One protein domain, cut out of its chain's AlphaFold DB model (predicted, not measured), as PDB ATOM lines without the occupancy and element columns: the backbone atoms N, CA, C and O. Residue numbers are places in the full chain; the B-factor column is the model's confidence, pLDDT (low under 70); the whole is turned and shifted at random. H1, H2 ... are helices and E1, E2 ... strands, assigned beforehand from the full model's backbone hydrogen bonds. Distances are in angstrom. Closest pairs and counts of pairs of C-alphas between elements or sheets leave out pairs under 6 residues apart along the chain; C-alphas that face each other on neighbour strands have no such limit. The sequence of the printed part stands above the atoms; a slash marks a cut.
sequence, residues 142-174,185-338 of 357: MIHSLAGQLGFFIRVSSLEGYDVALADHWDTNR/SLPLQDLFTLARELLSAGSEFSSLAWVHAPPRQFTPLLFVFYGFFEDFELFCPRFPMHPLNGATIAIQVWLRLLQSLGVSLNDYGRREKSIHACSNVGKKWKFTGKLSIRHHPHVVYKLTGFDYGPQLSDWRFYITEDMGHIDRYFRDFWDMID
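AT A GLANCE: This is residues 142 to 174 and 185 to 338 of the 357 residues of an uncharacterized protein of Mollisia scopiformis (UniProt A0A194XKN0). A compact body of helices is packed against one small twisted sheet, E3 E4 E5, and the last helix, H7, sticks out of it as an arm. H4 lies in the middle, over E3, with H1 and H5 packed on it and H3 packed on H1; the small hairpin E1 and E2 lies near H4, and H6 only grazes the sheet. The printed part has 187 residues, with seven named helices and five named strands in the order H1 H2 H3 E1 E2 H4 H5 H6 E3 E4 E5 H7; the class is mixed, helices and strands. The larger sheet has the order E3, E4, E5, and both sheets are antiparallel. The whole is compact, with a radius of gyration of the C-alphas of 17.6 A, yet elongated in outline, spanning 57 by 36 by 31 A.

HOW THE PARTS SIT: H1, residues 142 to 159, and H5, residues 243 to 260, are the hubs, each touching three other helices. They touch at a steep tilt of 46 degrees, opposite ways, by residues 246 to 254 of H5 alone; the closest C-alphas, of Gly 151 and Ala 250, are 5.5 A apart. H2, residues 165 to 168, is close to H5 but not clearly touching it, with the C-alphas of Ala 167 and Ile 249 6.8 A apart. H3, residues 185 to 200, touches H1 at a shallow tilt of 25 degrees, opposite ways; the closest C-alphas, of Leu 146 and Leu 191, are 6.6 A apart. E1, residues 209 to 212, and E2, residues 215 to 218, form an antiparallel hairpin, with N 218 and O 209 2.8 A apart. H4, residues 220 to 229, touches H1 the same way at a shallow tilt of 33 degrees, only just short of steep; the closest C-alphas, of Gly 151 and Phe 228, are 4.2 A apart. H4 and H5 form a helical hairpin at a shallow tilt of 29 degrees, with the C-alphas of Phe 228 and Ala 247 closest at 6.2 A. H6, residues 265 to 276, only just touches H5, only at the corner, where the C-alphas of Gln 259 and Leu 265 are closest at 6.5 A. E3, residues 284 to 287, E4, residues 299 to 307, and E5, residues 316 to 321, form a meander, each strand the antiparallel neighbour of the one before. N 287 and O 299 are 2.8 A apart, and N 302 and O 320 are 2.8 A apart, both within hydrogen-bond range. H4 is on this sheet, over E3, at a height of 9.0 A. H5 stands at the sheet's level. H7, residues 326 to 338, stands free. Every O i to N i+4 pair is within hydrogen-bond range in H1, H3, H4, H5, H6 and H7; H2 is too short for such a pair.

IN THESE COORDINATES: H1 begins at C-alpha 142, (211.879, 220.650, 223.799), and is 25.7 A long. H3 is 21.8 A long, H4 14.2 A, H5 25.9 A and H6 15.6 A. E4, the longest strand, runs 23.8 A from C-alpha 299 at (236.474, 221.536, 209.051), and E5 is 16.3 A long. H7 is 17.8 A long and ends at C-alpha 338, (249.454, 200.632, 193.273).

THE WHOLE: The C-alphas farthest apart, of Ala 201 and Asp 338, are 59.9 A apart; without H7 the body spans 49 by 41 by 27 A. Residues 175 to 184 are cut out, and C-alphas 174 and 185 are 15.3 A apart across the cut. The links from H4 to H5 and from E3 to E4 are long. The mean pLDDT of the printed part is 83.3; 39 residues are under 70, among them residues 161 to 174, 231 to 241 and 289 to 297.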
ATOM      1  N   MET A 142     211.197 219.614 223.016       93.81
ATOM      2  CA  MET A 142     211.879 220.650 223.799       93.81
ATOM      3  C   MET A 142     213.231 220.200 224.376       93.81
ATOM      4  O   MET A 142     214.145 221.005 224.530       93.81
ATOM      5  N   ILE A 143     213.386 218.907 224.676       95.44
ATOM      6  CA  ILE A 143     214.649 218.349 225.165       95.44
ATOM      7  C   ILE A 143     215.762 218.436 224.108       95.44
ATOM      8  O   ILE A 143     216.908 218.698 224.473       95.44
ATOM      9  N   HIS A 144     215.450 218.269 222.820       95.12
ATOM     10  CA  HIS A 144     216.427 218.470 221.744       95.12
ATOM     11  C   HIS A 144     216.883 219.929 221.698       95.12
ATOM     12  O   HIS A 144     218.086 220.195 221.707       95.12
ATOM     13  N   SER A 145     215.932 220.864 221.760       93.69
ATOM     14  CA  SER A 145     216.213 222.298 221.754       93.69
ATOM     15  C   SER A 145     217.101 222.694 222.935       93.69
ATOM     16  O   SER A 145     218.115 223.364 222.754       93.69
ATOM     17  N   LEU A 146     216.791 222.219 224.149       94.31
ATOM     18  CA  LEU A 146     217.605 222.485 225.343       94.31
ATOM     19  C   LEU A 146     219.000 221.870 225.249       94.31
ATOM     20  O   LEU A 146     219.971 222.501 225.664       94.31
ATOM     21  N   ALA A 147     219.121 220.666 224.693       95.50
ATOM     22  CA  ALA A 147     220.416 220.041 224.473       95.50
ATOM     23  C   ALA A 147     221.266 220.851 223.474       95.50
ATOM     24  O   ALA A 147     222.447 221.099 223.727       95.50
ATOM     25  N   GLY A 148     220.650 221.354 222.400       94.00
ATOM     26  CA  GLY A 148     221.274 222.290 221.462       94.00
ATOM     27  C   GLY A 148     221.738 223.582 222.134       94.00
ATOM     28  O   GLY A 148     222.905 223.962 222.017       94.00
ATOM     29  N   GLN A 149     220.866 224.225 222.913       92.12
ATOM     30  CA  GLN A 149     221.211 225.438 223.662       92.12
ATOM     31  C   GLN A 149     222.350 225.200 224.656       92.12
ATOM     32  O   GLN A 149     223.233 226.044 224.788       92.12
ATOM     33  N   LEU A 150     222.384 224.043 225.321       93.00
ATOM     34  CA  LEU A 150     223.480 223.677 226.215       93.00
ATOM     35  C   LEU A 150     224.816 223.628 225.463       93.00
ATOM     36  O   LEU A 150     225.784 224.254 225.897       93.00
ATOM     37  N   GLY A 151     224.861 222.925 224.327       92.94
ATOM     38  CA  GLY A 151     226.047 222.879 223.469       92.94
ATOM     39  C   GLY A 151     226.504 224.275 223.045       92.94
ATOM     40  O   GLY A 151     227.686 224.612 223.159       92.94
ATOM     41  N   PHE A 152     225.550 225.118 222.644       90.56
ATOM     42  CA  PHE A 152     225.800 226.506 222.269       90.56
ATOM     43  C   PHE A 152     226.382 227.333 223.426       90.56
ATOM     44  O   PHE A 152     227.391 228.018 223.245       90.56
ATOM     45  N   PHE A 153     225.789 227.269 224.622       88.38
ATOM     46  CA  PHE A 153     226.250 228.040 225.778       88.38
ATOM     47  C   PHE A 153     227.657 227.644 226.206       88.38
ATOM     48  O   PHE A 153     228.493 228.523 226.403       88.38
ATOM     49  N   ILE A 154     227.951 226.343 226.284       88.19
ATOM     50  CA  ILE A 154     229.287 225.863 226.656       88.19
ATOM     51  C   ILE A 154     230.337 226.340 225.652       88.19
ATOM     52  O   ILE A 154     231.424 226.764 226.058       88.19
ATOM     53  N   ARG A 155     230.014 226.354 224.352       86.06
ATOM     54  CA  ARG A 155     230.890 226.962 223.346       86.06
ATOM     55  C   ARG A 155     231.143 228.441 223.639       86.06
ATOM     56  O   ARG A 155     232.300 228.854 223.644       86.06
ATOM     57  N   VAL A 156     230.088 229.239 223.824       84.12
ATOM     58  CA  VAL A 156     230.220 230.693 224.036       84.12
ATOM     59  C   VAL A 156     231.039 230.985 225.292       84.12
ATOM     60  O   VAL A 156     231.959 231.798 225.238       84.12
ATOM     61  N   SER A 157     230.792 230.264 226.385       82.25
ATOM     62  CA  SER A 157     231.585 230.389 227.611       82.25
ATOM     63  C   SER A 157     233.057 230.035 227.383       82.25
ATOM     64  O   SER A 157     233.935 230.779 227.816       82.25
ATOM     65  N   SER A 158     233.338 228.962 226.634       78.81
ATOM     66  CA  SER A 158     234.713 228.558 226.291       78.81
ATOM     67  C   SER A 158     235.447 229.618 225.455       78.81
ATOM     68  O   SER A 158     236.664 229.763 225.560       78.81
ATOM     69  N   LEU A 159     234.717 230.358 224.614       73.06
ATOM     70  CA  LEU A 159     235.254 231.418 223.757       73.06
ATOM     71  C   LEU A 159     235.590 232.701 224.509       73.06
ATOM     72  O   LEU A 159     236.589 233.352 224.210       73.06
ATOM     73  N   GLU A 160     234.766 233.066 225.483       73.88
ATOM     74  CA  GLU A 160     234.942 234.282 226.280       73.88
ATOM     75  C   GLU A 160     236.098 234.160 227.294       73.88
ATOM     76  O   GLU A 160     236.346 235.081 228.070       73.88
ATOM     77  N   GLY A 161     236.838 233.042 227.277       66.19
ATOM     78  CA  GLY A 161     237.923 232.784 228.217       66.19
ATOM     79  C   GLY A 161     237.419 232.601 229.646       66.19
ATOM     80  O   GLY A 161     238.222 232.674 230.577       66.19
ATOM     81  N   TYR A 162     236.110 232.361 229.827       61.53
ATOM     82  CA  TYR A 162     235.616 231.819 231.081       61.53
ATOM     83  C   TYR A 162     236.226 230.438 231.205       61.53
ATOM     84  O   TYR A 162     235.916 229.521 230.445       61.53
ATOM     85  N   ASP A 163     237.184 230.364 232.118       49.81
ATOM     86  CA  ASP A 163     237.964 229.178 232.369       49.81
ATOM     87  C   ASP A 163     237.024 227.976 232.539       49.81
ATOM     88  O   ASP A 163     235.952 228.060 233.152       49.81
ATOM     89  N   VAL A 164     237.462 226.828 232.033       49.47
ATOM     90  CA  VAL A 164     236.807 225.518 232.179       49.47
ATOM     91  C   VAL A 164     236.708 225.099 233.657       49.47
ATOM     92  O   VAL A 164     236.165 224.049 233.987       49.47
ATOM     93  N   ALA A 165     237.107 225.973 234.584       49.69
ATOM     94  CA  ALA A 165     236.596 226.057 235.943       49.69
ATOM     95  C   ALA A 165     235.106 225.670 236.053       49.69
ATOM     96  O   ALA A 165     234.758 224.939 236.970       49.69
ATOM     97  N   LEU A 166     234.230 226.022 235.103       50.84
ATOM     98  CA  LEU A 166     232.828 225.576 235.129       50.84
ATOM     99  C   LEU A 166     232.608 224.055 234.952       50.84
ATOM    100  O   LEU A 166     231.484 223.610 235.107       50.84
ATOM    101  N   ALA A 167     233.608 223.246 234.611       47.25
ATOM    102  CA  ALA A 167     233.526 221.782 234.579       47.25
ATOM    103  C   ALA A 167     234.110 221.164 235.864       47.25
ATOM    104  O   ALA A 167     233.459 220.313 236.479       47.25
ATOM    105  N   ASP A 168     235.265 221.668 236.318       44.41
ATOM    106  CA  ASP A 168     235.954 221.245 237.553       44.41
ATOM    107  C   ASP A 168     235.229 221.698 238.838       44.41
ATOM    108  O   ASP A 168     235.277 221.030 239.875       44.41
ATOM    109  N   HIS A 169     234.506 222.823 238.790       51.53
ATOM    110  CA  HIS A 169     233.756 223.368 239.932       51.53
ATOM    111  C   HIS A 169     232.446 222.626 240.213       51.53
ATOM    112  O   HIS A 169     231.842 222.844 241.258       51.53
ATOM    113  N   TRP A 170     231.996 221.750 239.311       49.41
ATOM    114  CA  TRP A 170     230.868 220.851 239.583       49.41
ATOM    115  C   TRP A 170     231.322 219.489 240.106       49.41
ATOM    116  O   TRP A 170     230.510 218.766 240.672       49.41
ATOM    117  N   ASP A 171     232.598 219.141 239.921       44.88
ATOM    118  CA  ASP A 171     233.188 217.893 240.419       44.88
ATOM    119  C   ASP A 171     233.631 218.010 241.887       44.88
ATOM    120  O   ASP A 171     233.679 217.042 242.642       44.88
ATOM    121  N   THR A 172     233.888 219.237 242.335       41.81
ATOM    122  CA  THR A 172     234.210 219.550 243.724       41.81
ATOM    123  C   THR A 172     233.108 220.435 244.295       41.81
ATOM    124  O   THR A 172     232.730 221.416 243.675       41.81
ATOM    125  N   ASN A 173     232.604 220.150 245.501       43.22
ATOM    126  CA  ASN A 173     231.675 220.995 246.285       43.22
ATOM    127  C   ASN A 173     232.235 222.405 246.628       43.22
ATOM    128  O   ASN A 173     231.924 222.998 247.666       43.22
ATOM    129  N   ARG A 174     233.134 222.950 245.809       42.53
ATOM    130  CA  ARG A 174     233.785 224.230 246.001       42.53
ATOM    131  C   ARG A 174     232.786 225.318 245.628       42.53
ATOM    132  O   ARG A 174     232.438 225.500 244.468       42.53
ATOM    133  N   SER A 185     225.454 232.322 235.469       63.03
ATOM    134  CA  SER A 185     224.736 231.079 235.775       63.03
ATOM    135  C   SER A 185     223.250 231.094 235.453       63.03
ATOM    136  O   SER A 185     222.676 230.015 235.352       63.03
ATOM    137  N   LEU A 186     222.608 232.261 235.329       74.94
ATOM    138  CA  LEU A 186     221.144 232.330 235.217       74.94
ATOM    139  C   LEU A 186     220.613 231.554 233.990       74.94
ATOM    140  O   LEU A 186     219.771 230.680 234.191       74.94
ATOM    141  N   PRO A 187     221.154 231.738 232.765       83.38
ATOM    142  CA  PRO A 187     220.738 230.956 231.594       83.38
ATOM    143  C   PRO A 187     220.894 229.442 231.752       83.38
ATOM    144  O   PRO A 187     219.973 228.682 231.459       83.38
ATOM    145  N   LEU A 188     222.059 228.991 232.230       84.44
ATOM    146  CA  LEU A 188     222.354 227.563 232.378       84.44
ATOM    147  C   LEU A 188     221.530 226.932 233.503       84.44
ATOM    148  O   LEU A 188     221.050 225.810 233.365       84.44
ATOM    149  N   GLN A 189     221.327 227.652 234.606       87.12
ATOM    150  CA  GLN A 189     220.495 227.198 235.712       87.12
ATOM    151  C   GLN A 189     219.029 227.067 235.293       87.12
ATOM    152  O   GLN A 189     218.387 226.077 235.650       87.12
ATOM    153  N   ASP A 190     218.508 228.021 234.520       90.56
ATOM    154  CA  ASP A 190     217.153 227.938 233.974       90.56
ATOM    155  C   ASP A 190     217.021 226.782 232.983       90.56
ATOM    156  O   ASP A 190     216.041 226.041 233.045       90.56
ATOM    157  N   LEU A 191     218.036 226.562 232.140       91.00
ATOM    158  CA  LEU A 191     218.096 225.419 231.229       91.00
ATOM    159  C   LEU A 191     218.052 224.093 231.990       91.00
ATOM    160  O   LEU A 191     217.244 223.227 231.662       91.00
ATOM    161  N   PHE A 192     218.856 223.938 233.044       90.50
ATOM    162  CA  PHE A 192     218.835 222.729 233.870       90.50
ATOM    163  C   PHE A 192     217.534 222.554 234.640       90.50
ATOM    164  O   PHE A 192     217.084 221.424 234.828       90.50
ATOM    165  N   THR A 193     216.937 223.650 235.100       92.44
ATOM    166  CA  THR A 193     215.657 223.604 235.805       92.44
ATOM    167  C   THR A 193     214.563 223.122 234.862       92.44
ATOM    168  O   THR A 193     213.902 222.138 235.177       92.44
ATOM    169  N   LEU A 194     214.455 223.713 233.670       93.00
ATOM    170  CA  LEU A 194     213.483 223.288 232.666       93.00
ATOM    171  C   LEU A 194     213.730 221.844 232.200       93.00
ATOM    172  O   LEU A 194     212.797 221.052 232.124       93.00
ATOM    173  N   ALA A 195     214.985 221.461 231.947       92.44
ATOM    174  CA  ALA A 195     215.319 220.090 231.568       92.44
ATOM    175  C   ALA A 195     214.940 219.083 232.667       92.44
ATOM    176  O   ALA A 195     214.389 218.027 232.368       92.44
ATOM    177  N   ARG A 196     215.181 219.414 233.945       91.56
ATOM    178  CA  ARG A 196     214.743 218.601 235.090       91.56
ATOM    179  C   ARG A 196     213.229 218.462 235.128       91.56
ATOM    180  O   ARG A 196     212.747 217.352 235.333       91.56
ATOM    181  N   GLU A 197     212.499 219.561 234.963       92.88
ATOM    182  CA  GLU A 197     211.035 219.560 234.978       92.88
ATOM    183  C   GLU A 197     210.476 218.663 233.856       92.88
ATOM    184  O   GLU A 197     209.665 217.777 234.126       92.88
ATOM    185  N   LEU A 198     210.989 218.803 232.630       93.00
ATOM    186  CA  LEU A 198     210.594 217.999 231.467       93.00
ATOM    187  C   LEU A 198     210.930 216.510 231.620       93.00
ATOM    188  O   LEU A 198     210.111 215.647 231.304       93.00
ATOM    189  N   LEU A 199     212.127 216.188 232.113       90.44
ATOM    190  CA  LEU A 199     212.546 214.801 232.325       90.44
ATOM    191  C   LEU A 199     211.764 214.143 233.468       90.44
ATOM    192  O   LEU A 199     211.357 212.991 233.342       90.44
ATOM    193  N   SER A 200     211.476 214.884 234.542       89.69
ATOM    194  CA  SER A 200     210.635 214.399 235.649       89.69
ATOM    195  C   SER A 200     209.194 214.150 235.204       89.69
ATOM    196  O   SER A 200     208.532 213.256 235.726       89.69
ATOM    197  N   ALA A 201     208.716 214.912 234.219       91.56
ATOM    198  CA  ALA A 201     207.405 214.732 233.609       91.56
ATOM    199  C   ALA A 201     207.369 213.627 232.524       91.56
ATOM    200  O   ALA A 201     206.305 213.345 231.973       91.56
ATOM    201  N   GLY A 202     208.492 212.941 232.270       92.75
ATOM    202  CA  GLY A 202     208.554 211.750 231.417       92.75
ATOM    203  C   GLY A 202     209.016 211.997 229.981       92.75
ATOM    204  O   GLY A 202     208.836 211.121 229.137       92.75
ATOM    205  N   SER A 203     209.616 213.156 229.686       92.06
ATOM    206  CA  SER A 203     210.169 213.432 228.353       92.06
ATOM    207  C   SER A 203     211.194 212.378 227.919       92.06
ATOM    208  O   SER A 203     212.110 212.023 228.666       92.06
ATOM    209  N   GLU A 204     211.089 211.919 226.671       91.69
ATOM    210  CA  GLU A 204     212.006 210.927 226.112       91.69
ATOM    211  C   GLU A 204     213.325 211.564 225.635       91.69
ATOM    212  O   GLU A 204     213.361 212.326 224.667       91.69
ATOM    213  N   PHE A 205     214.436 211.185 226.269       89.75
ATOM    214  CA  PHE A 205     215.784 211.716 226.005       89.75
ATOM    215  C   PHE A 205     216.580 210.958 224.927       89.75
ATOM    216  O   PHE A 205     217.726 211.299 224.663       89.75
ATOM    217  N   SER A 206     215.981 209.937 224.314       90.25
ATOM    218  CA  SER A 206     216.568 209.123 223.235       90.25
ATOM    219  C   SER A 206     215.755 209.169 221.941       90.25
ATOM    220  O   SER A 206     215.966 208.351 221.047       90.25
ATOM    221  N   SER A 207     214.774 210.072 221.864       92.25
ATOM    222  CA  SER A 207     213.956 210.201 220.664       92.25
ATOM    223  C   SER A 207     214.746 210.849 219.527       92.25
ATOM    224  O   SER A 207     215.774 211.480 219.758       92.25
ATOM    225  N   LEU A 208     214.301 210.613 218.295       90.50
ATOM    226  CA  LEU A 208     214.949 211.113 217.089       90.50
ATOM    227  C   LEU A 208     214.178 212.311 216.542       90.50
ATOM    228  O   LEU A 208     212.959 212.235 216.390       90.50
ATOM    229  N   ALA A 209     214.908 213.364 216.193       89.56
ATOM    230  CA  ALA A 209     214.402 214.533 215.487       89.56
ATOM    231  C   ALA A 209     215.187 214.768 214.194       89.56
ATOM    232  O   ALA A 209     216.392 214.513 214.129       89.56
ATOM    233  N   TRP A 210     214.502 215.228 213.156       87.88
ATOM    234  CA  TRP A 210     215.083 215.583 211.871       87.88
ATOM    235  C   TRP A 210     215.722 216.970 211.920       87.88
ATOM    236  O   TRP A 210     215.182 217.904 212.500       87.88
ATOM    237  N   VAL A 211     216.866 217.107 211.255       81.06
ATOM    238  CA  VAL A 211     217.519 218.391 210.974       81.06
ATOM    239  C   VAL A 211     217.523 218.590 209.459       81.06
ATOM    240  O   VAL A 211     217.951 217.699 208.723       81.06
ATOM    241  N   HIS A 212     217.020 219.734 208.985       67.44
ATOM    242  CA  HIS A 212     216.531 219.884 207.606       67.44
ATOM    243  C   HIS A 212     217.590 219.998 206.496       67.44
ATOM    244  O   HIS A 212     217.227 219.918 205.326       67.44
ATOM    245  N   ALA A 213     218.894 220.088 206.783       69.19
ATOM    246  CA  ALA A 213     219.893 220.106 205.708       69.19
ATOM    247  C   ALA A 213     221.314 219.704 206.159       69.19
ATOM    248  O   ALA A 213     221.988 220.481 206.835       69.19
ATOM    249  N   PRO A 214     221.849 218.543 205.723       73.50
ATOM    250  CA  PRO A 214     221.156 217.439 205.047       73.50
ATOM    251  C   PRO A 214     220.196 216.700 206.001       73.50
ATOM    252  O   PRO A 214     220.498 216.644 207.195       73.50
ATOM    253  N   PRO A 215     219.114 216.071 205.488       79.38
ATOM    254  CA  PRO A 215     218.116 215.386 206.303       79.38
ATOM    255  C   PRO A 215     218.771 214.265 207.096       79.38
ATOM    256  O   PRO A 215     219.230 213.257 206.551       79.38
ATOM    257  N   ARG A 216     218.862 214.476 208.403       87.62
ATOM    258  CA  ARG A 216     219.504 213.554 209.332       87.62
ATOM    259  C   ARG A 216     218.746 213.535 210.632       87.62
ATOM    260  O   ARG A 216     218.220 214.559 211.055       87.62
ATOM    261  N   GLN A 217     218.754 212.376 211.269       93.94
ATOM    262  CA  GLN A 217     218.136 212.210 212.572       93.94
ATOM    263  C   GLN A 217     219.159 212.403 213.685       93.94
ATOM    264  O   GLN A 217     220.283 211.902 213.602       93.94
ATOM    265  N   PHE A 218     218.784 213.162 214.701       95.19
ATOM    266  CA  PHE A 218     219.625 213.507 215.835       95.19
ATOM    267  C   PHE A 218     218.875 213.148 217.116       95.19
ATOM    268  O   PHE A 218     217.677 213.395 217.227       95.19
ATOM    269  N   THR A 219     219.589 212.566 218.075       96.81
ATOM    270  CA  THR A 219     219.133 212.454 219.464       96.81
ATOM    271  C   THR A 219     219.461 213.748 220.206       96.81
ATOM    272  O   THR A 219     220.296 214.527 219.729       96.81
ATOM    273  N   PRO A 220     218.910 213.984 221.407       96.81
ATOM    274  CA  PRO A 220     219.330 215.096 222.255       96.81
ATOM    275  C   PRO A 220     220.851 215.152 222.477       96.81
ATOM    276  O   PRO A 220     221.437 216.227 222.389       96.81
ATOM    277  N   LEU A 221     221.535 214.011 222.645       97.00
ATOM    278  CA  LEU A 221     223.004 213.969 222.719       97.00
ATOM    279  C   LEU A 221     223.673 214.567 221.472       97.00
ATOM    280  O   LEU A 221     224.624 215.339 221.573       97.00
ATOM    281  N   LEU A 222     223.175 214.213 220.288       96.06
ATOM    282  CA  LEU A 222     223.684 214.738 219.022       96.06
ATOM    283  C   LEU A 222     223.307 216.209 218.822       96.06
ATOM    284  O   LEU A 222     224.061 216.930 218.170       96.06
ATOM    285  N   PHE A 223     222.207 216.677 219.421       95.25
ATOM    286  CA  PHE A 223     221.877 218.101 219.497       95.25
ATOM    287  C   PHE A 223     222.868 218.883 220.371       95.25
ATOM    288  O   PHE A 223     223.207 220.004 220.007       95.25
ATOM    289  N   VAL A 224     223.428 218.300 221.442       95.88
ATOM    290  CA  VAL A 224     224.532 218.944 222.194       95.88
ATOM    291  C   VAL A 224     225.718 219.219 221.272       95.88
ATOM    292  O   VAL A 224     226.234 220.336 221.227       95.88
ATOM    293  N   PHE A 225     226.127 218.221 220.486       94.50
ATOM    294  CA  PHE A 225     227.169 218.410 219.479       94.50
ATOM    295  C   PHE A 225     226.768 219.418 218.411       94.50
ATOM    296  O   PHE A 225     227.591 220.235 218.010       94.50
ATOM    297  N   TYR A 226     225.515 219.359 217.962       92.44
ATOM    298  CA  TYR A 226     224.974 220.276 216.973       92.44
ATOM    299  C   TYR A 226     225.116 221.717 217.443       92.44
ATOM    300  O   TYR A 226     225.859 222.465 216.824       92.44
ATOM    301  N   GLY A 227     224.544 222.075 218.592       91.69
ATOM    302  CA  GLY A 227     224.643 223.435 219.117       91.69
ATOM    303  C   GLY A 227     226.075 223.870 219.438       91.69
ATOM    304  O   GLY A 227     226.400 225.052 219.323       91.69
ATOM    305  N   PHE A 228     226.959 222.927 219.793       91.50
ATOM    306  CA  PHE A 228     228.374 223.224 220.001       91.50
ATOM    307  C   PHE A 228     229.111 223.522 218.686       91.50
ATOM    308  O   PHE A 228     229.833 224.511 218.595       91.50
ATOM    309  N   PHE A 229     228.963 222.697 217.651       88.56
ATOM    310  CA  PHE A 229     229.721 222.852 216.403       88.56
ATOM    311  C   PHE A 229     229.080 223.813 215.401       88.56
ATOM    312  O   PHE A 229     229.788 224.346 214.553       88.56
ATOM    313  N   GLU A 230     227.774 224.045 215.504       84.50
ATOM    314  CA  GLU A 230     226.982 224.747 214.500       84.50
ATOM    315  C   GLU A 230     227.453 226.175 214.211       84.50
ATOM    316  O   GLU A 230     227.570 227.002 215.116       84.50
ATOM    317  N   ASP A 231     227.666 226.433 212.920       65.38
ATOM    318  CA  ASP A 231     228.169 227.651 212.290       65.38
ATOM    319  C   ASP A 231     227.978 228.934 213.111       65.38
ATOM    320  O   ASP A 231     226.888 229.490 213.244       65.38
ATOM    321  N   PHE A 232     229.100 229.436 213.633       59.06
ATOM    322  CA  PHE A 232     229.193 230.799 214.128       59.06
ATOM    323  C   PHE A 232     230.225 231.541 213.296       59.06
ATOM    324  O   PHE A 232     231.363 231.776 213.707       59.06
ATOM    325  N   GLU A 233     229.787 231.972 212.119       56.09
ATOM    326  CA  GLU A 233     230.576 232.828 211.242       56.09
ATOM    327  C   GLU A 233     230.896 234.188 211.880       56.09
ATOM    328  O   GLU A 233     231.583 234.995 211.260       56.09
ATOM    329  N   LEU A 234     230.417 234.518 213.091       52.84
ATOM    330  CA  LEU A 234     230.288 235.913 213.501       52.84
ATOM    331  C   LEU A 234     231.335 236.506 214.470       52.84
ATOM    332  O   LEU A 234     231.644 237.674 214.240       52.84
ATOM    333  N   PHE A 235     231.995 235.824 215.426       53.53
ATOM    334  CA  PHE A 235     232.736 236.621 216.450       53.53
ATOM    335  C   PHE A 235     234.092 236.190 217.030       53.53
ATOM    336  O   PHE A 235     234.605 236.964 217.834       53.53
ATOM    337  N   CYS A 236     234.756 235.088 216.667       54.97
ATOM    338  CA  CYS A 236     236.003 234.752 217.388       54.97
ATOM    339  C   CYS A 236     237.198 234.365 216.505       54.97
ATOM    340  O   CYS A 236     237.302 233.222 216.073       54.97
ATOM    341  N   PRO A 237     238.154 235.292 216.286       55.59
ATOM    342  CA  PRO A 237     239.429 234.996 215.631       55.59
ATOM    343  C   PRO A 237     240.450 234.290 216.545       55.59
ATOM    344  O   PRO A 237     241.578 234.060 216.126       55.59
ATOM    345  N   ARG A 238     240.111 233.960 217.799       61.12
ATOM    346  CA  ARG A 238     241.028 233.297 218.737       61.12
ATOM    347  C   ARG A 238     240.286 232.211 219.506       61.12
ATOM    348  O   ARG A 238     239.707 232.490 220.544       61.12
ATOM    349  N   PHE A 239     240.307 230.986 218.992       59.41
ATOM    350  CA  PHE A 239     240.007 229.810 219.804       59.41
ATOM    351  C   PHE A 239     241.317 229.371 220.476       59.41
ATOM    352  O   PHE A 239     242.179 228.829 219.787       59.41
ATOM    353  N   PRO A 240     241.519 229.615 221.783       58.25
ATOM    354  CA  PRO A 240     242.695 229.104 222.490       58.25
ATOM    355  C   PRO A 240     242.627 227.583 222.716       58.25
ATOM    356  O   PRO A 240     243.626 226.975 223.087       58.25
ATOM    357  N   MET A 241     241.461 226.964 222.496       65.25
ATOM    358  CA  MET A 241     241.198 225.557 222.784       65.25
ATOM    359  C   MET A 241     240.777 224.796 221.525       65.25
ATOM    360  O   MET A 241     239.989 225.294 220.721       65.25
ATOM    361  N   HIS A 242     241.265 223.560 221.389       77.44
ATOM    362  CA  HIS A 242     240.797 222.628 220.366       77.44
ATOM    363  C   HIS A 242     239.287 222.380 220.560       77.44
ATOM    364  O   HIS A 242     238.883 222.015 221.670       77.44
ATOM    365  N   PRO A 243     238.433 222.541 219.532       81.12
ATOM    366  CA  PRO A 243     236.972 222.498 219.688       81.12
ATOM    367  C   PRO A 243     236.463 221.164 220.256       81.12
ATOM    368  O   PRO A 243     235.441 221.128 220.935       81.12
ATOM    369  N   LEU A 244     237.216 220.078 220.069       86.25
ATOM    370  CA  LEU A 244     236.905 218.769 220.652       86.25
ATOM    371  C   LEU A 244     236.874 218.766 222.191       86.25
ATOM    372  O   LEU A 244     236.045 218.065 222.774       86.25
ATOM    373  N   ASN A 245     237.723 219.555 222.854       87.19
ATOM    374  CA  ASN A 245     237.736 219.624 224.319       87.19
ATOM    375  C   ASN A 245     236.455 220.295 224.833       87.19
ATOM    376  O   ASN A 245     235.791 219.758 225.716       87.19
ATOM    377  N   GLY A 246     236.060 221.416 224.220       87.44
ATOM    378  CA  GLY A 246     234.810 222.105 224.550       87.44
ATOM    379  C   GLY A 246     233.573 221.241 224.292       87.44
ATOM    380  O   GLY A 246     232.684 221.173 225.139       87.44
ATOM    381  N   ALA A 247     233.544 220.512 223.170       91.00
ATOM    382  CA  ALA A 247     232.457 219.584 222.869       91.00
ATOM    383  C   ALA A 247     232.367 218.469 223.924       91.00
ATOM    384  O   ALA A 247     231.279 218.143 224.394       91.00
ATOM    385  N   THR A 248     233.512 217.927 224.350       91.19
ATOM    386  CA  THR A 248     233.574 216.905 225.405       91.19
ATOM    387  C   THR A 248     233.010 217.431 226.725       91.19
ATOM    388  O   THR A 248     232.210 216.745 227.359       91.19
ATOM    389  N   ILE A 249     233.348 218.668 227.106       90.38
ATOM    390  CA  ILE A 249     232.796 219.323 228.302       90.38
ATOM    391  C   ILE A 249     231.274 219.453 228.193       90.38
ATOM    392  O   ILE A 249     230.563 219.098 229.133       90.38
ATOM    393  N   ALA A 250     230.755 219.904 227.047       91.94
ATOM    394  CA  ALA A 250     229.315 220.059 226.846       91.94
ATOM    395  C   ALA A 250     228.559 218.736 227.052       91.94
ATOM    396  O   ALA A 250     227.525 218.700 227.723       91.94
ATOM    397  N   ILE A 251     229.108 217.629 226.548       95.06
ATOM    398  CA  ILE A 251     228.509 216.305 226.739       95.06
ATOM    399  C   ILE A 251     228.630 215.837 228.184       95.06
ATOM    400  O   ILE A 251     227.679 215.279 228.717       95.06
ATOM    401  N   GLN A 252     229.767 216.052 228.846       93.94
ATOM    402  CA  GLN A 252     229.914 215.687 230.256       93.94
ATOM    403  C   GLN A 252     228.889 216.416 231.130       93.94
ATOM    404  O   GLN A 252     228.300 215.805 232.022       93.94
ATOM    405  N   VAL A 253     228.620 217.692 230.839       92.06
ATOM    406  CA  VAL A 253     227.562 218.462 231.504       92.06
ATOM    407  C   VAL A 253     226.183 217.851 231.232       92.06
ATOM    408  O   VAL A 253     225.408 217.661 232.171       92.06
ATOM    409  N   TRP A 254     225.893 217.474 229.983       95.44
ATOM    410  CA  TRP A 254     224.655 216.778 229.617       95.44
ATOM    411  C   TRP A 254     224.485 215.437 230.351       95.44
ATOM    412  O   TRP A 254     223.449 215.180 230.963       95.44
ATOM    413  N   LEU A 255     225.514 214.588 230.354       96.12
ATOM    414  CA  LEU A 255     225.489 213.289 231.029       96.12
ATOM    415  C   LEU A 255     225.339 213.445 232.546       96.12
ATOM    416  O   LEU A 255     224.579 212.705 233.167       96.12
ATOM    417  N   ARG A 256     226.011 214.430 233.153       93.81
ATOM    418  CA  ARG A 256     225.877 214.731 234.585       93.81
ATOM    419  C   ARG A 256     224.458 215.178 234.929       93.81
ATOM    420  O   ARG A 256     223.925 214.752 235.952       93.81
ATOM    421  N   LEU A 257     223.829 215.987 234.074       90.88
ATOM    422  CA  LEU A 257     222.424 216.362 234.226       90.88
ATOM    423  C   LEU A 257     221.531 215.116 234.235       90.88
ATOM    424  O   LEU A 257     220.782 214.932 235.192       90.88
ATOM    425  N   LEU A 258     221.655 214.239 233.235       93.94
ATOM    426  CA  LEU A 258     220.890 212.987 233.176       93.94
ATOM    427  C   LEU A 258     221.112 212.127 234.430       93.94
ATOM    428  O   LEU A 258     220.151 211.691 235.065       93.94
ATOM    429  N   GLN A 259     222.368 211.948 234.845       94.69
ATOM    430  CA  GLN A 259     222.718 211.181 236.040       94.69
ATOM    431  C   GLN A 259     222.099 211.779 237.314       94.69
ATOM    432  O   GLN A 259     221.570 211.043 238.145       94.69
ATOM    433  N   SER A 260     222.102 213.111 237.456       91.25
ATOM    434  CA  SER A 260     221.504 213.807 238.610       91.25
ATOM    435  C   SER A 260     219.987 213.614 238.724       91.25
ATOM    436  O   SER A 260     219.415 213.821 239.793       91.25
ATOM    437  N   LEU A 261     219.344 213.198 237.632       89.12
ATOM    438  CA  LEU A 261     217.915 212.903 237.542       89.12
ATOM    439  C   LEU A 261     217.613 211.408 237.704       89.12
ATOM    440  O   LEU A 261     216.484 210.978 237.487       89.12
ATOM    441  N   GLY A 262     218.615 210.609 238.077       92.69
ATOM    442  CA  GLY A 262     218.474 209.167 238.255       92.69
ATOM    443  C   GLY A 262     218.435 208.380 236.945       92.69
ATOM    444  O   GLY A 262     218.125 207.190 236.965       92.69
ATOM    445  N   VAL A 263     218.762 209.003 235.806       94.88
ATOM    446  CA  VAL A 263     218.879 208.279 234.536       94.88
ATOM    447  C   VAL A 263     220.106 207.370 234.596       94.88
ATOM    448  O   VAL A 263     221.230 207.818 234.829       94.88
ATOM    449  N   SER A 264     219.894 206.077 234.352       96.94
ATOM    450  CA  SER A 264     220.968 205.091 234.219       96.94
ATOM    451  C   SER A 264     221.813 205.407 232.984       96.94
ATOM    452  O   SER A 264     221.387 205.167 231.851       96.94
ATOM    453  N   LEU A 265     223.032 205.921 233.191       97.69
ATOM    454  CA  LEU A 265     223.956 206.220 232.089       97.69
ATOM    455  C   LEU A 265     224.312 204.968 231.282       97.69
ATOM    456  O   LEU A 265     224.494 205.049 230.073       97.69
ATOM    457  N   ASN A 266     224.346 203.796 231.913       98.06
ATOM    458  CA  ASN A 266     224.612 202.550 231.201       98.06
ATOM    459  C   ASN A 266     223.483 202.200 230.216       98.06
ATOM    460  O   ASN A 266     223.741 201.837 229.067       98.06
ATOM    461  N   ASP A 267     222.223 202.335 230.639       97.69
ATOM    462  CA  ASP A 267     221.079 202.051 229.765       97.69
ATOM    463  C   ASP A 267     220.914 203.128 228.690       97.69
ATOM    464  O   ASP A 267     220.645 202.803 227.531       97.69
ATOM    465  N   TYR A 268     221.159 204.392 229.043       97.69
ATOM    466  CA  TYR A 268     221.191 205.495 228.088       97.69
ATOM    467  C   TYR A 268     222.274 205.293 227.021       97.69
ATOM    468  O   TYR A 268     221.972 205.309 225.830       97.69
ATOM    469  N   GLY A 269     223.513 205.012 227.433       98.06
ATOM    470  CA  GLY A 269     224.635 204.763 226.529       98.06
ATOM    471  C   GLY A 269     224.399 203.568 225.612       98.06
ATOM    472  O   GLY A 269     224.671 203.660 224.417       98.06
ATOM    473  N   ARG A 270     223.790 202.484 226.116       98.06
ATOM    474  CA  ARG A 270     223.377 201.340 225.285       98.06
ATOM    475  C   ARG A 270     222.401 201.763 224.190       98.06
ATOM    476  O   ARG A 270     222.548 201.341 223.042       98.06
ATOM    477  N   ARG A 271     221.413 202.593 224.535       97.56
ATOM    478  CA  ARG A 271     220.404 203.072 223.586       97.56
ATOM    479  C   ARG A 271     221.017 204.002 222.540       97.56
ATOM    480  O   ARG A 271     220.829 203.766 221.350       97.56
ATOM    481  N   GLU A 272     221.829 204.968 222.965       97.69
ATOM    482  CA  GLU A 272     222.567 205.860 222.062       97.69
ATOM    483  C   GLU A 272     223.516 205.077 221.146       97.69
ATOM    484  O   GLU A 272     223.609 205.380 219.962       97.69
ATOM    485  N   LYS A 273     224.187 204.026 221.641       97.56
ATOM    486  CA  LYS A 273     225.082 203.183 220.828       97.56
ATOM    487  C   LYS A 273     224.294 202.429 219.753       97.56
ATOM    488  O   LYS A 273     224.737 202.354 218.608       97.56
ATOM    489  N   SER A 274     223.112 201.914 220.103       97.19
ATOM    490  CA  SER A 274     222.204 201.267 219.149       97.19
ATOM    491  C   SER A 274     221.717 202.241 218.077       97.19
ATOM    492  O   SER A 274     221.688 201.885 216.904       97.19
ATOM    493  N   ILE A 275     221.354 203.466 218.463       96.56
ATOM    494  CA  ILE A 275     220.928 204.518 217.532       96.56
ATOM    495  C   ILE A 275     222.098 204.955 216.645       96.56
ATOM    496  O   ILE A 275     221.956 205.063 215.431       96.56
ATOM    497  N   HIS A 276     223.284 205.151 217.220       95.69
ATOM    498  CA  HIS A 276     224.490 205.534 216.485       95.69
ATOM    499  C   HIS A 276     224.886 204.486 215.439       95.69
ATOM    500  O   HIS A 276     225.451 204.849 214.413       95.69
ATOM    501  N   ALA A 277     224.537 203.208 215.612       96.44
ATOM    502  CA  ALA A 277     224.748 202.193 214.580       96.44
ATOM    503  C   ALA A 277     223.894 202.417 213.311       96.44
ATOM    504  O   ALA A 277     224.279 201.965 212.232       96.44
ATOM    505  N   CYS A 278     222.784 203.159 213.396       95.38
ATOM    506  CA  CYS A 278     221.926 203.461 212.252       95.38
ATOM    507  C   CYS A 278     222.623 204.385 211.233       95.38
ATOM    508  O   CYS A 278     223.430 205.259 211.574       95.38
ATOM    509  N   SER A 279     222.318 204.188 209.949       90.88
ATOM    510  CA  SER A 279     222.937 204.917 208.831       90.88
ATOM    511  C   SER A 279     222.355 206.315 208.606       90.88
ATOM    512  O   SER A 279     223.052 207.189 208.097       90.88
ATOM    513  N   ASN A 280     221.102 206.538 209.005       92.00
ATOM    514  CA  ASN A 280     220.363 207.796 208.853       92.00
ATOM    515  C   ASN A 280     220.607 208.806 209.992       92.00
ATOM    516  O   ASN A 280     220.121 209.939 209.940       92.00
ATOM    517  N   VAL A 281     221.373 208.412 211.011       94.56
ATOM    518  CA  VAL A 281     221.717 209.267 212.146       94.56
ATOM    519  C   VAL A 281     222.863 210.204 211.783       94.56
ATOM    520  O   VAL A 281     223.878 209.800 211.202       94.56
ATOM    521  N   GLY A 282     222.709 211.476 212.134       92.88
ATOM    522  CA  GLY A 282     223.711 212.492 211.881       92.88
ATOM    523  C   GLY A 282     224.944 212.321 212.755       92.88
ATOM    524  O   GLY A 282     224.875 212.374 213.974       92.88
ATOM    525  N   LYS A 283     226.095 212.135 212.107       94.00
ATOM    526  CA  LYS A 283     227.389 211.924 212.780       94.00
ATOM    527  C   LYS A 283     228.437 212.947 212.388       94.00
ATOM    528  O   LYS A 283     229.590 212.764 212.752       94.00
ATOM    529  N   LYS A 284     228.082 213.934 211.560       92.69
ATOM    530  CA  LYS A 284     229.019 214.932 211.041       92.69
ATOM    531  C   LYS A 284     228.497 216.335 211.289       92.69
ATOM    532  O   LYS A 284     227.342 216.595 210.947       92.69
ATOM    533  N   TRP A 285     229.368 217.214 211.761       91.00
ATOM    534  CA  TRP A 285     229.092 218.624 212.007       91.00
ATOM    535  C   TRP A 285     230.113 219.473 211.268       91.00
ATOM    536  O   TRP A 285     231.303 219.172 211.294       91.00
ATOM    537  N   LYS A 286     229.646 220.513 210.584       86.12
ATOM    538  CA  LYS A 286     230.530 221.493 209.960       86.12
ATOM    539  C   LYS A 286     230.935 222.509 211.018       86.12
ATOM    540  O   LYS A 286     230.091 222.943 211.791       86.12
ATOM    541  N   PHE A 287     232.211 222.859 211.037       82.00
ATOM    542  CA  PHE A 287     232.758 223.910 211.873       82.00
ATOM    543  C   PHE A 287     233.423 224.957 210.981       82.00
ATOM    544  O   PHE A 287     234.432 224.701 210.312       82.00
ATOM    545  N   THR A 288     232.833 226.147 210.957       71.31
ATOM    546  CA  THR A 288     233.343 227.320 210.243       71.31
ATOM    547  C   THR A 288     234.212 228.171 211.164       71.31
ATOM    548  O   THR A 288     233.737 228.944 211.992       71.31
ATOM    549  N   GLY A 289     235.532 228.051 211.025       65.62
ATOM    550  CA  GLY A 289     236.466 228.986 211.647       65.62
ATOM    551  C   GLY A 289     236.567 230.273 210.827       65.62
ATOM    552  O   GLY A 289     236.884 230.235 209.643       65.62
ATOM    553  N   LYS A 290     236.391 231.437 211.461       58.31
ATOM    554  CA  LYS A 290     236.470 232.761 210.808       58.31
ATOM    555  C   LYS A 290     237.887 233.172 210.354       58.31
ATOM    556  O   LYS A 290     238.089 234.278 209.859       58.31
ATOM    557  N   LEU A 291     238.891 232.316 210.559       52.34
ATOM    558  CA  LEU A 291     240.309 232.683 210.505       52.34
ATOM    559  C   LEU A 291     240.910 232.848 209.098       52.34
ATOM    560  O   LEU A 291     242.079 233.203 208.992       52.34
ATOM    561  N   SER A 292     240.153 232.687 208.012       44.47
ATOM    562  CA  SER A 292     240.653 233.068 206.686       44.47
ATOM    563  C   SER A 292     239.514 233.373 205.729       44.47
ATOM    564  O   SER A 292     238.858 232.477 205.214       44.47
ATOM    565  N   ILE A 293     239.341 234.659 205.430       49.88
ATOM    566  CA  ILE A 293     238.389 235.207 204.450       49.88
ATOM    567  C   ILE A 293     238.698 234.716 203.016       49.88
ATOM    568  O   ILE A 293     238.062 235.165 202.067       49.88
ATOM    569  N   ARG A 294     239.687 233.831 202.800       54.44
ATOM    570  CA  ARG A 294     240.096 233.465 201.439       54.44
ATOM    571  C   ARG A 294     240.188 231.972 201.130       54.44
ATOM    572  O   ARG A 294     239.729 231.631 200.051       54.44
ATOM    573  N   HIS A 295     240.683 231.071 201.991       53.84
ATOM    574  CA  HIS A 295     241.001 229.704 201.507       53.84
ATOM    575  C   HIS A 295     240.914 228.536 202.508       53.84
ATOM    576  O   HIS A 295     241.463 227.476 202.209       53.84
ATOM    577  N   HIS A 296     240.263 228.656 203.671       56.62
ATOM    578  CA  HIS A 296     240.166 227.490 204.563       56.62
ATOM    579  C   HIS A 296     238.886 226.675 204.337       56.62
ATOM    580  O   HIS A 296     237.793 227.233 204.442       56.62
ATOM    581  N   PRO A 297     239.006 225.370 204.011       63.56
ATOM    582  CA  PRO A 297     237.856 224.489 203.889       63.56
ATOM    583  C   PRO A 297     237.147 224.377 205.242       63.56
ATOM    584  O   PRO A 297     237.786 224.407 206.294       63.56
ATOM    585  N   HIS A 298     235.820 224.241 205.211       75.81
ATOM    586  CA  HIS A 298     235.033 223.883 206.388       75.81
ATOM    587  C   HIS A 298     235.653 222.641 207.041       75.81
ATOM    588  O   HIS A 298     235.762 221.601 206.385       75.81
ATOM    589  N   VAL A 299     236.045 222.729 208.315       82.94
ATOM    590  CA  VAL A 299     236.474 221.536 209.051       82.94
ATOM    591  C   VAL A 299     235.207 220.786 209.411       82.94
ATOM    592  O   VAL A 299     234.327 221.315 210.087       82.94
ATOM    593  N   VAL A 300     235.070 219.565 208.916       87.56
ATOM    594  CA  VAL A 300     233.944 218.709 209.276       87.56
ATOM    595  C   VAL A 300     234.420 217.811 210.406       87.56
ATOM    596  O   VAL A 300     235.427 217.140 210.259       87.56
ATOM    597  N   TYR A 301     233.722 217.778 211.532       91.44
ATOM    598  CA  TYR A 301     233.981 216.823 212.607       91.44
ATOM    599  C   TYR A 301     233.018 215.655 212.485       91.44
ATOM    600  O   TYR A 301     231.835 215.859 212.216       91.44
ATOM    601  N   LYS A 302     233.501 214.431 212.697       93.88
ATOM    602  CA  LYS A 302     232.709 213.203 212.638       93.88
ATOM    603  C   LYS A 302     232.838 212.397 213.921       93.88
ATOM    604  O   LYS A 302     233.936 212.001 214.296       93.88
ATOM    605  N   LEU A 303     231.708 212.069 214.543       95.81
ATOM    606  CA  LEU A 303     231.654 211.110 215.644       95.81
ATOM    607  C   LEU A 303     231.711 209.692 215.071       95.81
ATOM    608  O   LEU A 303     230.725 209.176 214.537       95.81
ATOM    609  N   THR A 304     232.880 209.068 215.178       96.06
ATOM    610  CA  THR A 304     233.129 207.707 214.676       96.06
ATOM    611  C   THR A 304     232.602 206.633 215.620       96.06
ATOM    612  O   THR A 304     232.140 205.592 215.160       96.06
ATOM    613  N   GLY A 305     232.583 206.915 216.921       97.00
ATOM    614  CA  GLY A 305     232.033 206.047 217.951       97.00
ATOM    615  C   GLY A 305     232.241 206.646 219.336       97.00
ATOM    616  O   GLY A 305     232.806 207.730 219.478       97.00
ATOM    617  N   PHE A 306     231.797 205.929 220.361       98.19
ATOM    618  CA  PHE A 306     232.057 206.282 221.751       98.19
ATOM    619  C   PHE A 306     231.972 205.051 222.654       98.19
ATOM    620  O   PHE A 306     231.223 204.118 222.353       98.19
ATOM    621  N   ASP A 307     232.717 205.065 223.751       98.31
ATOM    622  CA  ASP A 307     232.540 204.148 224.876       98.31
ATOM    623  C   ASP A 307     231.602 204.770 225.908       98.31
ATOM    624  O   ASP A 307     231.464 205.994 225.974       98.31
ATOM    625  N   TYR A 308     230.927 203.924 226.683       98.56
ATOM    626  CA  TYR A 308     230.002 204.347 227.727       98.56
ATOM    627  C   TYR A 308     230.042 203.375 228.908       98.56
ATOM    628  O   TYR A 308     230.374 202.198 228.760       98.56
ATOM    629  N   GLY A 309     229.642 203.872 230.074       98.19
ATOM    630  CA  GLY A 309     229.511 203.087 231.295       98.19
ATOM    631  C   GLY A 309     228.643 203.794 232.339       98.19
ATOM    632  O   GLY A 309     228.036 204.831 232.048       98.19
ATOM    633  N   PRO A 310     228.516 203.213 233.544       97.81
ATOM    634  CA  PRO A 310     227.706 203.784 234.617       97.81
ATOM    635  C   PRO A 310     228.274 205.094 235.186       97.81
ATOM    636  O   PRO A 310     227.501 205.886 235.723       97.81
ATOM    637  N   GLN A 311     229.589 205.326 235.090       97.81
ATOM    638  CA  GLN A 311     230.247 206.544 235.570       97.81
ATOM    639  C   GLN A 311     230.570 207.489 234.414       97.81
ATOM    640  O   GLN A 311     230.849 207.051 233.302       97.81
ATOM    641  N   LEU A 312     230.608 208.798 234.683       96.00
ATOM    642  CA  LEU A 312     230.962 209.812 233.679       96.00
ATOM    643  C   LEU A 312     232.354 209.574 233.067       96.00
ATOM    644  O   LEU A 312     232.544 209.804 231.877       96.00
ATOM    645  N   SER A 313     233.307 209.068 233.856       96.25
ATOM    646  CA  SER A 313     234.673 208.740 233.417       96.25
ATOM    647  C   SER A 313     234.755 207.593 232.407       96.25
ATOM    648  O   SER A 313     235.771 207.449 231.724       96.25
ATOM    649  N   ASP A 314     233.708 206.769 232.324       97.94
ATOM    650  CA  ASP A 314     233.642 205.641 231.394       97.94
ATOM    651  C   ASP A 314     233.283 206.102 229.975       97.94
ATOM    652  O   ASP A 314     233.459 205.359 229.010       97.94
ATOM    653  N   TRP A 315     232.771 207.330 229.838       97.94
ATOM    654  CA  TRP A 315     232.352 207.881 228.560       97.94
ATOM    655  C   TRP A 315     233.526 208.505 227.817       97.94
ATOM    656  O   TRP A 315     234.172 209.437 228.297       97.94
ATOM    657  N   ARG A 316     233.787 208.003 226.609       97.50
ATOM    658  CA  ARG A 316     234.863 208.491 225.736       97.50
ATOM    659  C   ARG A 316     234.335 208.645 224.326       97.50
ATOM    660  O   ARG A 316     233.830 207.681 223.768       97.50
ATOM    661  N   PHE A 317     234.465 209.831 223.744       96.31
ATOM    662  CA  PHE A 317     233.976 210.121 222.396       96.31
ATOM    663  C   PHE A 317     235.132 210.135 221.400       96.31
ATOM    664  O   PHE A 317     236.120 210.840 221.591       96.31
ATOM    665  N   TYR A 318     234.993 209.375 220.316       96.25
ATOM    666  CA  TYR A 318     235.984 209.286 219.249       96.25
ATOM    667  C   TYR A 318     235.552 210.177 218.089       96.25
ATOM    668  O   TYR A 318     234.782 209.770 217.211       96.25
ATOM    669  N   ILE A 319     236.026 211.420 218.108       94.00
ATOM    670  CA  ILE A 319     235.707 212.421 217.094       94.00
ATOM    671  C   ILE A 319     236.938 212.625 216.224       94.00
ATOM    672  O   ILE A 319     238.016 212.929 216.726       94.00
ATOM    673  N   THR A 320     236.767 212.460 214.920       91.94
ATOM    674  CA  THR A 320     237.818 212.706 213.935       91.94
ATOM    675  C   THR A 320     237.438 213.904 213.090       91.94
ATOM    676  O   THR A 320     236.257 214.134 212.825       91.94
ATOM    677  N   GLU A 321     238.425 214.640 212.606       90.12
ATOM    678  CA  GLU A 321     238.200 215.516 211.464       90.12
ATOM    679  C   GLU A 321     237.867 214.626 210.256       90.12
ATOM    680  O   GLU A 321     238.589 213.691 209.912       90.12
ATOM    681  N   ASP A 322     236.695 214.838 209.672       86.25
ATOM    682  CA  ASP A 322     236.257 214.238 208.422       86.25
ATOM    683  C   ASP A 322     237.000 214.942 207.300       86.25
ATOM    684  O   ASP A 322     236.555 215.925 206.705       86.25
ATOM    685  N   MET A 323     238.184 214.409 207.050       76.62
ATOM    686  CA  MET A 323     239.118 214.864 206.046       76.62
ATOM    687  C   MET A 323     238.643 214.494 204.634       76.62
ATOM    688  O   MET A 323     239.424 214.001 203.833       76.62
ATOM    689  N   GLY A 324     237.374 214.725 204.284       73.62
ATOM    690  CA  GLY A 324     236.808 214.319 202.989       73.62
ATOM    691  C   GLY A 324     237.544 214.905 201.772       73.62
ATOM    692  O   GLY A 324     237.452 214.374 200.669       73.62
ATOM    693  N   HIS A 325     238.317 215.980 201.966       67.69
ATOM    694  CA  HIS A 325     239.262 216.484 200.969       67.69
ATOM    695  C   HIS A 325     240.577 215.690 200.931       67.69
ATOM    696  O   HIS A 325     241.119 215.486 199.850       67.69
ATOM    697  N   ILE A 326     241.064 215.205 202.077       67.44
ATOM    698  CA  ILE A 326     242.223 214.306 202.150       67.44
ATOM    699  C   ILE A 326     241.885 212.913 201.642       67.44
ATOM    700  O   ILE A 326     242.766 212.297 201.077       67.44
ATOM    701  N   ASP A 327     240.637 212.443 201.683       71.00
ATOM    702  CA  ASP A 327     240.277 211.185 201.005       71.00
ATOM    703  C   ASP A 327     240.640 211.203 199.510       71.00
ATOM    704  O   ASP A 327     240.997 210.164 198.956       71.00
ATOM    705  N   ARG A 328     240.617 212.376 198.854       75.19
ATOM    706  CA  ARG A 328     241.140 212.515 197.484       75.19
ATOM    707  C   ARG A 328     242.658 212.361 197.454       75.19
ATOM    708  O   ARG A 328     243.144 211.532 196.703       75.19
ATOM    709  N   TYR A 329     243.382 213.061 198.327       78.94
ATOM    710  CA  TYR A 329     244.841 212.941 198.420       78.94
ATOM    711  C   TYR A 329     245.311 211.537 198.825       78.94
ATOM    712  O   TYR A 329     246.305 211.061 198.296       78.94
ATOM    713  N   PHE A 330     244.604 210.850 199.725       81.62
ATOM    714  CA  PHE A 330     244.882 209.467 200.103       81.62
ATOM    715  C   PHE A 330     244.571 208.516 198.960       81.62
ATOM    716  O   PHE A 330     245.353 207.604 198.724       81.62
ATOM    717  N   ARG A 331     243.461 208.714 198.239       83.19
ATOM    718  CA  ARG A 331     243.173 207.921 197.042       83.19
ATOM    719  C   ARG A 331     244.264 208.111 195.994       83.19
ATOM    720  O   ARG A 331     244.737 207.111 195.483       83.19
ATOM    721  N   ASP A 332     244.679 209.345 195.726       83.12
ATOM    722  CA  ASP A 332     245.751 209.643 194.772       83.12
ATOM    723  C   ASP A 332     247.088 209.047 195.250       83.12
ATOM    724  O   ASP A 332     247.824 208.462 194.465       83.12
ATOM    725  N   PHE A 333     247.380 209.125 196.552       85.12
ATOM    726  CA  PHE A 333     248.559 208.510 197.164       85.12
ATOM    727  C   PHE A 333     248.582 206.990 196.991       85.12
ATOM    728  O   PHE A 333     249.588 206.440 196.551       85.12
ATOM    729  N   TRP A 334     247.481 206.311 197.314       88.62
ATOM    730  CA  TRP A 334     247.383 204.863 197.152       88.62
ATOM    731  C   TRP A 334     247.353 204.454 195.674       88.62
ATOM    732  O   TRP A 334     248.017 203.485 195.328       88.62
ATOM    733  N   ASP A 335     246.699 205.223 194.792       88.69
ATOM    734  CA  ASP A 335     246.746 204.995 193.338       88.69
ATOM    735  C   ASP A 335     248.185 205.091 192.814       88.69
ATOM    736  O   ASP A 335     248.584 204.260 192.009       88.69
ATOM    737  N   MET A 336     249.001 206.026 193.318       86.19
ATOM    738  CA  MET A 336     250.428 206.112 192.970       86.19
ATOM    739  C   MET A 336     251.257 204.929 193.488       86.19
ATOM    740  O   MET A 336     252.210 204.530 192.823       86.19
ATOM    741  N   ILE A 337     250.931 204.376 194.662       85.56
ATOM    742  CA  ILE A 337     251.604 203.179 195.194       85.56
ATOM    743  C   ILE A 337     251.240 201.940 194.370       85.56
ATOM    744  O   ILE A 337     252.123 201.146 194.045       85.56
ATOM    745  N   ASP A 338     249.961 201.781 194.030       91.25
ATOM    746  CA  ASP A 338     249.454 200.632 193.273       91.25
ATOM    747  C   ASP A 338     249.830 200.706 191.782       91.25
ATOM    748  O   ASP A 338     249.962 199.674 191.120       91.25
TER     749      ASP A 338